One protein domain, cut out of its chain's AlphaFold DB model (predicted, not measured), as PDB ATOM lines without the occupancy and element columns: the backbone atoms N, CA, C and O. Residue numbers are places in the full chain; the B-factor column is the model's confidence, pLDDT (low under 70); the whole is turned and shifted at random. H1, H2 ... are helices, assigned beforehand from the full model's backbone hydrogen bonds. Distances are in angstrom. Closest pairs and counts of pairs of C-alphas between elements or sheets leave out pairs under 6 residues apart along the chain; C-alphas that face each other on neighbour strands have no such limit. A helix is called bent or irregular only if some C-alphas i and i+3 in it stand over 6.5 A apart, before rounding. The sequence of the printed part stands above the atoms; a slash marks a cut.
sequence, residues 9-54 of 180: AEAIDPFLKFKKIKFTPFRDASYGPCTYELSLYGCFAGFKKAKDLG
ATOM      1  N   ALA A   9     -26.056 -52.268   9.509       91.69
ATOM      2  CA  ALA A   9     -27.056 -51.265   9.863       91.69
ATOM      3  C   ALA A   9     -26.463 -50.131  10.717       91.69
ATOM      4  O   ALA A   9     -26.692 -48.959  10.423       91.69
ATOM      5  N   GLU A  10     -25.654 -50.469  11.725       92.69
ATOM      6  CA  GLU A  10     -24.980 -49.483  12.579       92.69
ATOM      7  C   GLU A  10     -23.968 -48.639  11.797       92.69
ATOM      8  O   GLU A  10     -23.883 -47.433  12.012       92.69
ATOM      9  N   ALA A  11     -23.243 -49.242  10.849       91.44
ATOM     10  CA  ALA A  11     -22.308 -48.516   9.990       91.44
ATOM     11  C   ALA A  11     -23.012 -47.498   9.069       91.44
ATOM     12  O   ALA A  11     -22.431 -46.471   8.719       91.44
ATOM     13  N   ILE A  12     -24.265 -47.762   8.691       90.69
ATOM     14  CA  ILE A  12     -25.046 -46.931   7.763       90.69
ATOM     15  C   ILE A  12     -25.825 -45.825   8.471       90.69
ATOM     16  O   ILE A  12     -26.052 -44.771   7.874       90.69
ATOM     17  N   ASP A  13     -26.212 -46.023   9.732       90.75
ATOM     18  CA  ASP A  13     -27.011 -45.065  10.508       90.75
ATOM     19  C   ASP A  13     -26.498 -43.607  10.440       90.75
ATOM     20  O   ASP A  13     -27.307 -42.705  10.186       90.75
ATOM     21  N   PRO A  14     -25.183 -43.321  10.554       90.06
ATOM     22  CA  PRO A  14     -24.671 -41.955  10.431       90.06
ATOM     23  C   PRO A  14     -24.989 -41.301   9.082       90.06
ATOM     24  O   PRO A  14     -25.250 -40.101   9.026       90.06
ATOM     25  N   PHE A  15     -25.016 -42.083   8.002       88.31
ATOM     26  CA  PHE A  15     -25.291 -41.602   6.649       88.31
ATOM     27  C   PHE A  15     -26.788 -41.325   6.445       88.31
ATOM     28  O   PHE A  15     -27.151 -40.349   5.791       88.31
ATOM     29  N   LEU A  16     -27.673 -42.111   7.072       84.50
ATOM     30  CA  LEU A  16     -29.130 -41.929   6.975       84.50
ATOM     31  C   LEU A  16     -29.632 -40.643   7.649       84.50
ATOM     32  O   LEU A  16     -30.704 -40.135   7.304       84.50
ATOM     33  N   LYS A  17     -28.859 -40.081   8.587       84.81
ATOM     34  CA  LYS A  17     -29.177 -38.805   9.254       84.81
ATOM     35  C   LYS A  17     -29.183 -37.631   8.276       84.81
ATOM     36  O   LYS A  17     -29.925 -36.667   8.474       84.81
ATOM     37  N   PHE A  18     -28.457 -37.737   7.164       85.25
ATOM     38  CA  PHE A  18     -28.432 -36.736   6.102       85.25
ATOM     39  C   PHE A  18     -29.579 -36.929   5.098       85.25
ATOM     40  O   PHE A  18     -29.349 -37.040   3.901       85.25
ATOM     41  N   LYS A  19     -30.840 -36.907   5.554       76.19
ATOM     42  CA  LYS A  19     -32.040 -37.172   4.717       76.19
ATOM     43  C   LYS A  19     -32.167 -36.313   3.446       76.19
ATOM     44  O   LYS A  19     -32.910 -36.671   2.538       76.19
ATOM     45  N   LYS A  20     -31.493 -35.159   3.399       82.44
ATOM     46  CA  LYS A  20     -31.479 -34.240   2.247       82.44
ATOM     47  C   LYS A  20     -30.331 -34.503   1.265       82.44
ATOM     48  O   LYS A  20     -30.331 -33.922   0.187       82.44
ATOM     49  N   ILE A  21     -29.370 -35.352   1.627       82.38
ATOM     50  CA  ILE A  21     -28.211 -35.698   0.808       82.38
ATOM     51  C   ILE A  21     -28.434 -37.104   0.261       82.38
ATOM     52  O   ILE A  21     -28.572 -38.067   1.013       82.38
ATOM     53  N   LYS A  22     -28.471 -37.225  -1.065       83.12
ATOM     54  CA  LYS A  22     -28.400 -38.523  -1.734       83.12
ATOM     55  C   LYS A  22     -26.935 -38.808  -2.029       83.12
ATOM     56  O   LYS A  22     -26.311 -38.060  -2.775       83.12
ATOM     57  N   PHE A  23     -26.394 -39.860  -1.427       88.19
ATOM     58  CA  PHE A  23     -25.050 -40.323  -1.751       88.19
ATOM     59  C   PHE A  23     -25.059 -40.941  -3.145       88.19
ATOM     60  O   PHE A  23     -25.855 -41.842  -3.414       88.19
ATOM     61  N   THR A  24     -24.189 -40.442  -4.021       91.88
ATOM     62  CA  THR A  24     -23.985 -41.017  -5.349       91.88
ATOM     63  C   THR A  24     -23.417 -42.429  -5.195       91.88
ATOM     64  O   THR A  24     -22.413 -42.589  -4.495       91.88
ATOM     65  N   PRO A  25     -24.039 -43.455  -5.798       94.25
ATOM     66  CA  PRO A  25     -23.486 -44.802  -5.799       94.25
ATOM     67  C   PRO A  25     -22.129 -44.870  -6.507       94.25
ATOM     68  O   PRO A  25     -21.803 -44.029  -7.347       94.25
ATOM     69  N   PHE A  26     -21.352 -45.903  -6.195       96.56
ATOM     70  CA  PHE A  26     -20.143 -46.210  -6.948       96.56
ATOM     71  C   PHE A  26     -20.511 -46.867  -8.281       96.56
ATOM     72  O   PHE A  26     -21.491 -47.611  -8.370       96.56
ATOM     73  N   ARG A  27     -19.703 -46.606  -9.306       96.38
ATOM     74  CA  ARG A  27     -19.814 -47.206 -10.639       96.38
ATOM     75  C   ARG A  27     -18.539 -47.967 -10.985       96.38
ATOM     76  O   ARG A  27     -17.529 -47.828 -10.297       96.38
ATOM     77  N   ASP A  28     -18.596 -48.743 -12.054       94.19
ATOM     78  CA  ASP A  28     -17.445 -49.454 -12.593       94.19
ATOM     79  C   ASP A  28     -16.505 -48.531 -13.399       94.19
ATOM     80  O   ASP A  28     -16.808 -47.357 -13.647       94.19
ATOM     81  N   ALA A  29     -15.359 -49.085 -13.806       92.69
ATOM     82  CA  ALA A  29     -14.298 -48.381 -14.526       92.69
ATOM     83  C   ALA A  29     -14.459 -48.379 -16.063       92.69
ATOM     84  O   ALA A  29     -13.557 -47.922 -16.764       92.69
ATOM     85  N   SER A  30     -15.569 -48.885 -16.616       90.00
ATOM     86  CA  SER A  30     -15.779 -48.891 -18.068       90.00
ATOM     87  C   SER A  30     -15.965 -47.488 -18.657       90.00
ATOM     88  O   SER A  30     -16.485 -46.566 -18.024       90.00
ATOM     89  N   TYR A  31     -15.605 -47.356 -19.937       89.12
ATOM     90  CA  TYR A  31     -15.817 -46.144 -20.739       89.12
ATOM     91  C   TYR A  31     -17.296 -45.873 -21.079       89.12
ATOM     92  O   TYR A  31     -17.629 -44.798 -21.577       89.12
ATOM     93  N   GLY A  32     -18.183 -46.849 -20.857       91.31
ATOM     94  CA  GLY A  32     -19.593 -46.791 -21.236       91.31
ATOM     95  C   GLY A  32     -20.502 -46.127 -20.194       91.31
ATOM     96  O   GLY A  32     -20.047 -45.627 -19.159       91.31
ATOM     97  N   PRO A  33     -21.823 -46.102 -20.443       94.06
ATOM     98  CA  PRO A  33     -22.788 -45.762 -19.405       94.06
ATOM     99  C   PRO A  33     -22.752 -46.802 -18.279       94.06
ATOM    100  O   PRO A  33     -22.587 -47.994 -18.528       94.06
ATOM    101  N   CYS A  34     -22.949 -46.345 -17.041       95.12
ATOM    102  CA  CYS A  34     -23.056 -47.226 -15.882       95.12
ATOM    103  C   CYS A  34     -24.304 -48.112 -16.017       95.12
ATOM    104  O   CYS A  34     -25.417 -47.600 -16.146       95.12
ATOM    105  N   THR A  35     -24.119 -49.430 -15.983       95.38
ATOM    106  CA  THR A  35     -25.213 -50.417 -16.036       95.38
ATOM    107  C   THR A  35     -25.490 -51.067 -14.680       95.38
ATOM    108  O   THR A  35     -26.506 -51.743 -14.526       95.38
ATOM    109  N   TYR A  36     -24.619 -50.849 -13.691       95.56
ATOM    110  CA  TYR A  36     -24.757 -51.367 -12.336       95.56
ATOM    111  C   TYR A  36     -24.153 -50.405 -11.310       95.56
ATOM    112  O   TYR A  36     -22.986 -50.030 -11.401       95.56
ATOM    113  N   GLU A  37     -24.941 -50.049 -10.300       96.06
ATOM    114  CA  GLU A  37     -24.546 -49.131  -9.233       96.06
ATOM    115  C   GLU A  37     -24.309 -49.883  -7.915       96.06
ATOM    116  O   GLU A  37     -25.195 -50.574  -7.406       96.06
ATOM    117  N   LEU A  38     -23.128 -49.705  -7.314       96.75
ATOM    118  CA  LEU A  38     -22.804 -50.245  -5.995       96.75
ATOM    119  C   LEU A  38     -23.119 -49.206  -4.912       96.75
ATOM    120  O   LEU A  38     -22.468 -48.168  -4.789       96.75
ATOM    121  N   SER A  39     -24.136 -49.492  -4.101       94.25
ATOM    122  CA  SER A  39     -24.528 -48.623  -2.985       94.25
ATOM    123  C   SER A  39     -23.543 -48.689  -1.810       94.25
ATOM    124  O   SER A  39     -22.869 -49.700  -1.604       94.25
ATOM    125  N   LEU A  40     -23.548 -47.656  -0.955       93.06
ATOM    126  CA  LEU A  40     -22.830 -47.671   0.332       93.06
ATOM    127  C   LEU A  40     -23.190 -48.896   1.184       93.06
ATOM    128  O   LEU A  40     -22.315 -49.500   1.799       93.06
ATOM    129  N   TYR A  41     -24.470 -49.290   1.183       93.50
ATOM    130  CA  TYR A  41     -24.917 -50.501   1.872       93.50
ATOM    131  C   TYR A  41     -24.185 -51.741   1.351       93.50
ATOM    132  O   TYR A  41     -23.694 -52.543   2.143       93.50
ATOM    133  N   GLY A  42     -24.079 -51.872   0.024       95.12
ATOM    134  CA  GLY A  42     -23.352 -52.962  -0.623       95.12
ATOM    135  C   GLY A  42     -21.885 -53.018  -0.194       95.12
ATOM    136  O   GLY A  42     -21.405 -54.087   0.180       95.12
ATOM    137  N   CYS A  43     -21.203 -51.869  -0.149       95.31
ATOM    138  CA  CYS A  43     -19.813 -51.784   0.311       95.31
ATOM    139  C   CYS A  43     -19.648 -52.262   1.761       95.31
ATOM    140  O   CYS A  43     -18.784 -53.092   2.045       95.31
ATOM    141  N   PHE A  44     -20.492 -51.789   2.683       94.81
ATOM    142  CA  PHE A  44     -20.402 -52.191   4.090       94.81
ATOM    143  C   PHE A  44     -20.759 -53.662   4.307       94.81
ATOM    144  O   PHE A  44     -20.097 -54.338   5.096       94.81
ATOM    145  N   ALA A  45     -21.761 -54.180   3.594       95.25
ATOM    146  CA  ALA A  45     -22.114 -55.595   3.640       95.25
ATOM    147  C   ALA A  45     -20.968 -56.483   3.133       95.25
ATOM    148  O   ALA A  45     -20.615 -57.463   3.792       95.25
ATOM    149  N   GLY A  46     -20.344 -56.105   2.012       94.94
ATOM    150  CA  GLY A  46     -19.179 -56.795   1.462       94.94
ATOM    151  C   GLY A  46     -17.989 -56.777   2.420       94.94
ATOM    152  O   GLY A  46     -17.436 -57.829   2.738       94.94
ATOM    153  N   PHE A  47     -17.642 -55.605   2.959       93.88
ATOM    154  CA  PHE A  47     -16.531 -55.467   3.901       93.88
ATOM    155  C   PHE A  47     -16.767 -56.240   5.205       93.88
ATOM    156  O   PHE A  47     -15.871 -56.939   5.679       93.88
ATOM    157  N   LYS A  48     -17.986 -56.191   5.762       93.50
ATOM    158  CA  LYS A  48     -18.348 -56.983   6.945       93.50
ATOM    159  C   LYS A  48     -18.177 -58.474   6.676       93.50
ATOM    160  O   LYS A  48     -17.580 -59.166   7.496       93.50
ATOM    161  N   LYS A  49     -18.636 -58.960   5.518       93.88
ATOM    162  CA  LYS A  49     -18.475 -60.365   5.134       93.88
ATOM    163  C   LYS A  49     -17.003 -60.749   4.975       93.88
ATOM    164  O   LYS A  49     -16.614 -61.801   5.470       93.88
ATOM    165  N   ALA A  50     -16.187 -59.905   4.345       92.81
ATOM    166  CA  ALA A  50     -14.747 -60.127   4.206       92.81
ATOM    167  C   ALA A  50     -14.046 -60.195   5.575       92.81
ATOM    168  O   ALA A  50     -13.245 -61.097   5.815       92.81
ATOM    169  N   LYS A  51     -14.398 -59.297   6.506       91.38
ATOM    170  CA  LYS A  51     -13.903 -59.321   7.889       91.38
ATOM    171  C   LYS A  51     -14.320 -60.601   8.619       91.38
ATOM    172  O   LYS A  51     -13.483 -61.234   9.252       91.38
ATOM    173  N   ASP A  52     -15.583 -61.008   8.496       91.25
ATOM    174  CA  ASP A  52     -16.114 -62.227   9.128       91.25
ATOM    175  C   ASP A  52     -15.463 -63.505   8.586       91.25
ATOM    176  O   ASP A  52     -15.321 -64.485   9.310       91.25
ATOM    177  N   LEU A  53     -15.041 -63.487   7.320       91.69
ATOM    178  CA  LEU A  53     -14.265 -64.559   6.694       91.69
ATOM    179  C   LEU A  53     -12.753 -64.458   6.977       91.69
ATOM    180  O   LEU A  53     -11.988 -65.293   6.495       91.69
ATOM    181  N   GLY A  54     -12.308 -63.451   7.734       90.56
ATOM    182  CA  GLY A  54     -10.904 -63.244   8.090       90.56
ATOM    183  C   GLY A  54     -10.021 -62.727   6.950       90.56
ATOM    184  O   GLY A  54      -8.801 -62.818   7.043       90.56
TER     185      GLY A  54
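Overview. This is residues 9 to 54 of the 180 residues of the protein "Putative dual specificity protein phosphatase CDC14A" of Gregarina niphandrodes (UniProt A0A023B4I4). The longer helix, H2, makes a loose, staggered helical hairpin with H1; the long link between them, residues 17 to 39, makes a wide loop that folds back to H2. Residues 16 to 22 and 49 to 54 stick out. The printed part has 46 residues with two named helices, H1 then H2, and no named strand; its class is all helix, though under half of its residues are in named elements. It is loose, radius of gyration of the C-alphas 13.1 A, and flat, spanning 34 by 34 by 10 A.

Arrangement. Look at H2, residues 40 to 52: with residues 40 to 44 alone it touches H1, residues 9 to 16. Their closest C-alphas, of Tyr 41 and Ile 12, are 6.9 A apart. The two form a helical hairpin, running opposite ways at a shallow tilt of 24 degrees. In H2 every O i to N i+4 pair is within hydrogen-bond range; in H1, 2 of 4 are.

Along the chain. Find C-alpha 40 at (-22.830, -47.671, 0.332); from there H2 runs 18.3 A to C-alpha 52 at (-16.114, -62.227, 9.128). H1 begins at C-alpha 9, (-27.056, -51.265, 9.863), and spans 10.0 A; it is irregular, but only just: C-alphas 11 and 14 are 7.0 A apart.

Size, cuts and confidence. The two C-alphas farthest apart, of Lys 20 and Gly 54, lie 36.0 A apart. The link from H1 to H2 is long, with 23 residues. The printed part has no cut, and no printed residue is under 70 in pLDDT.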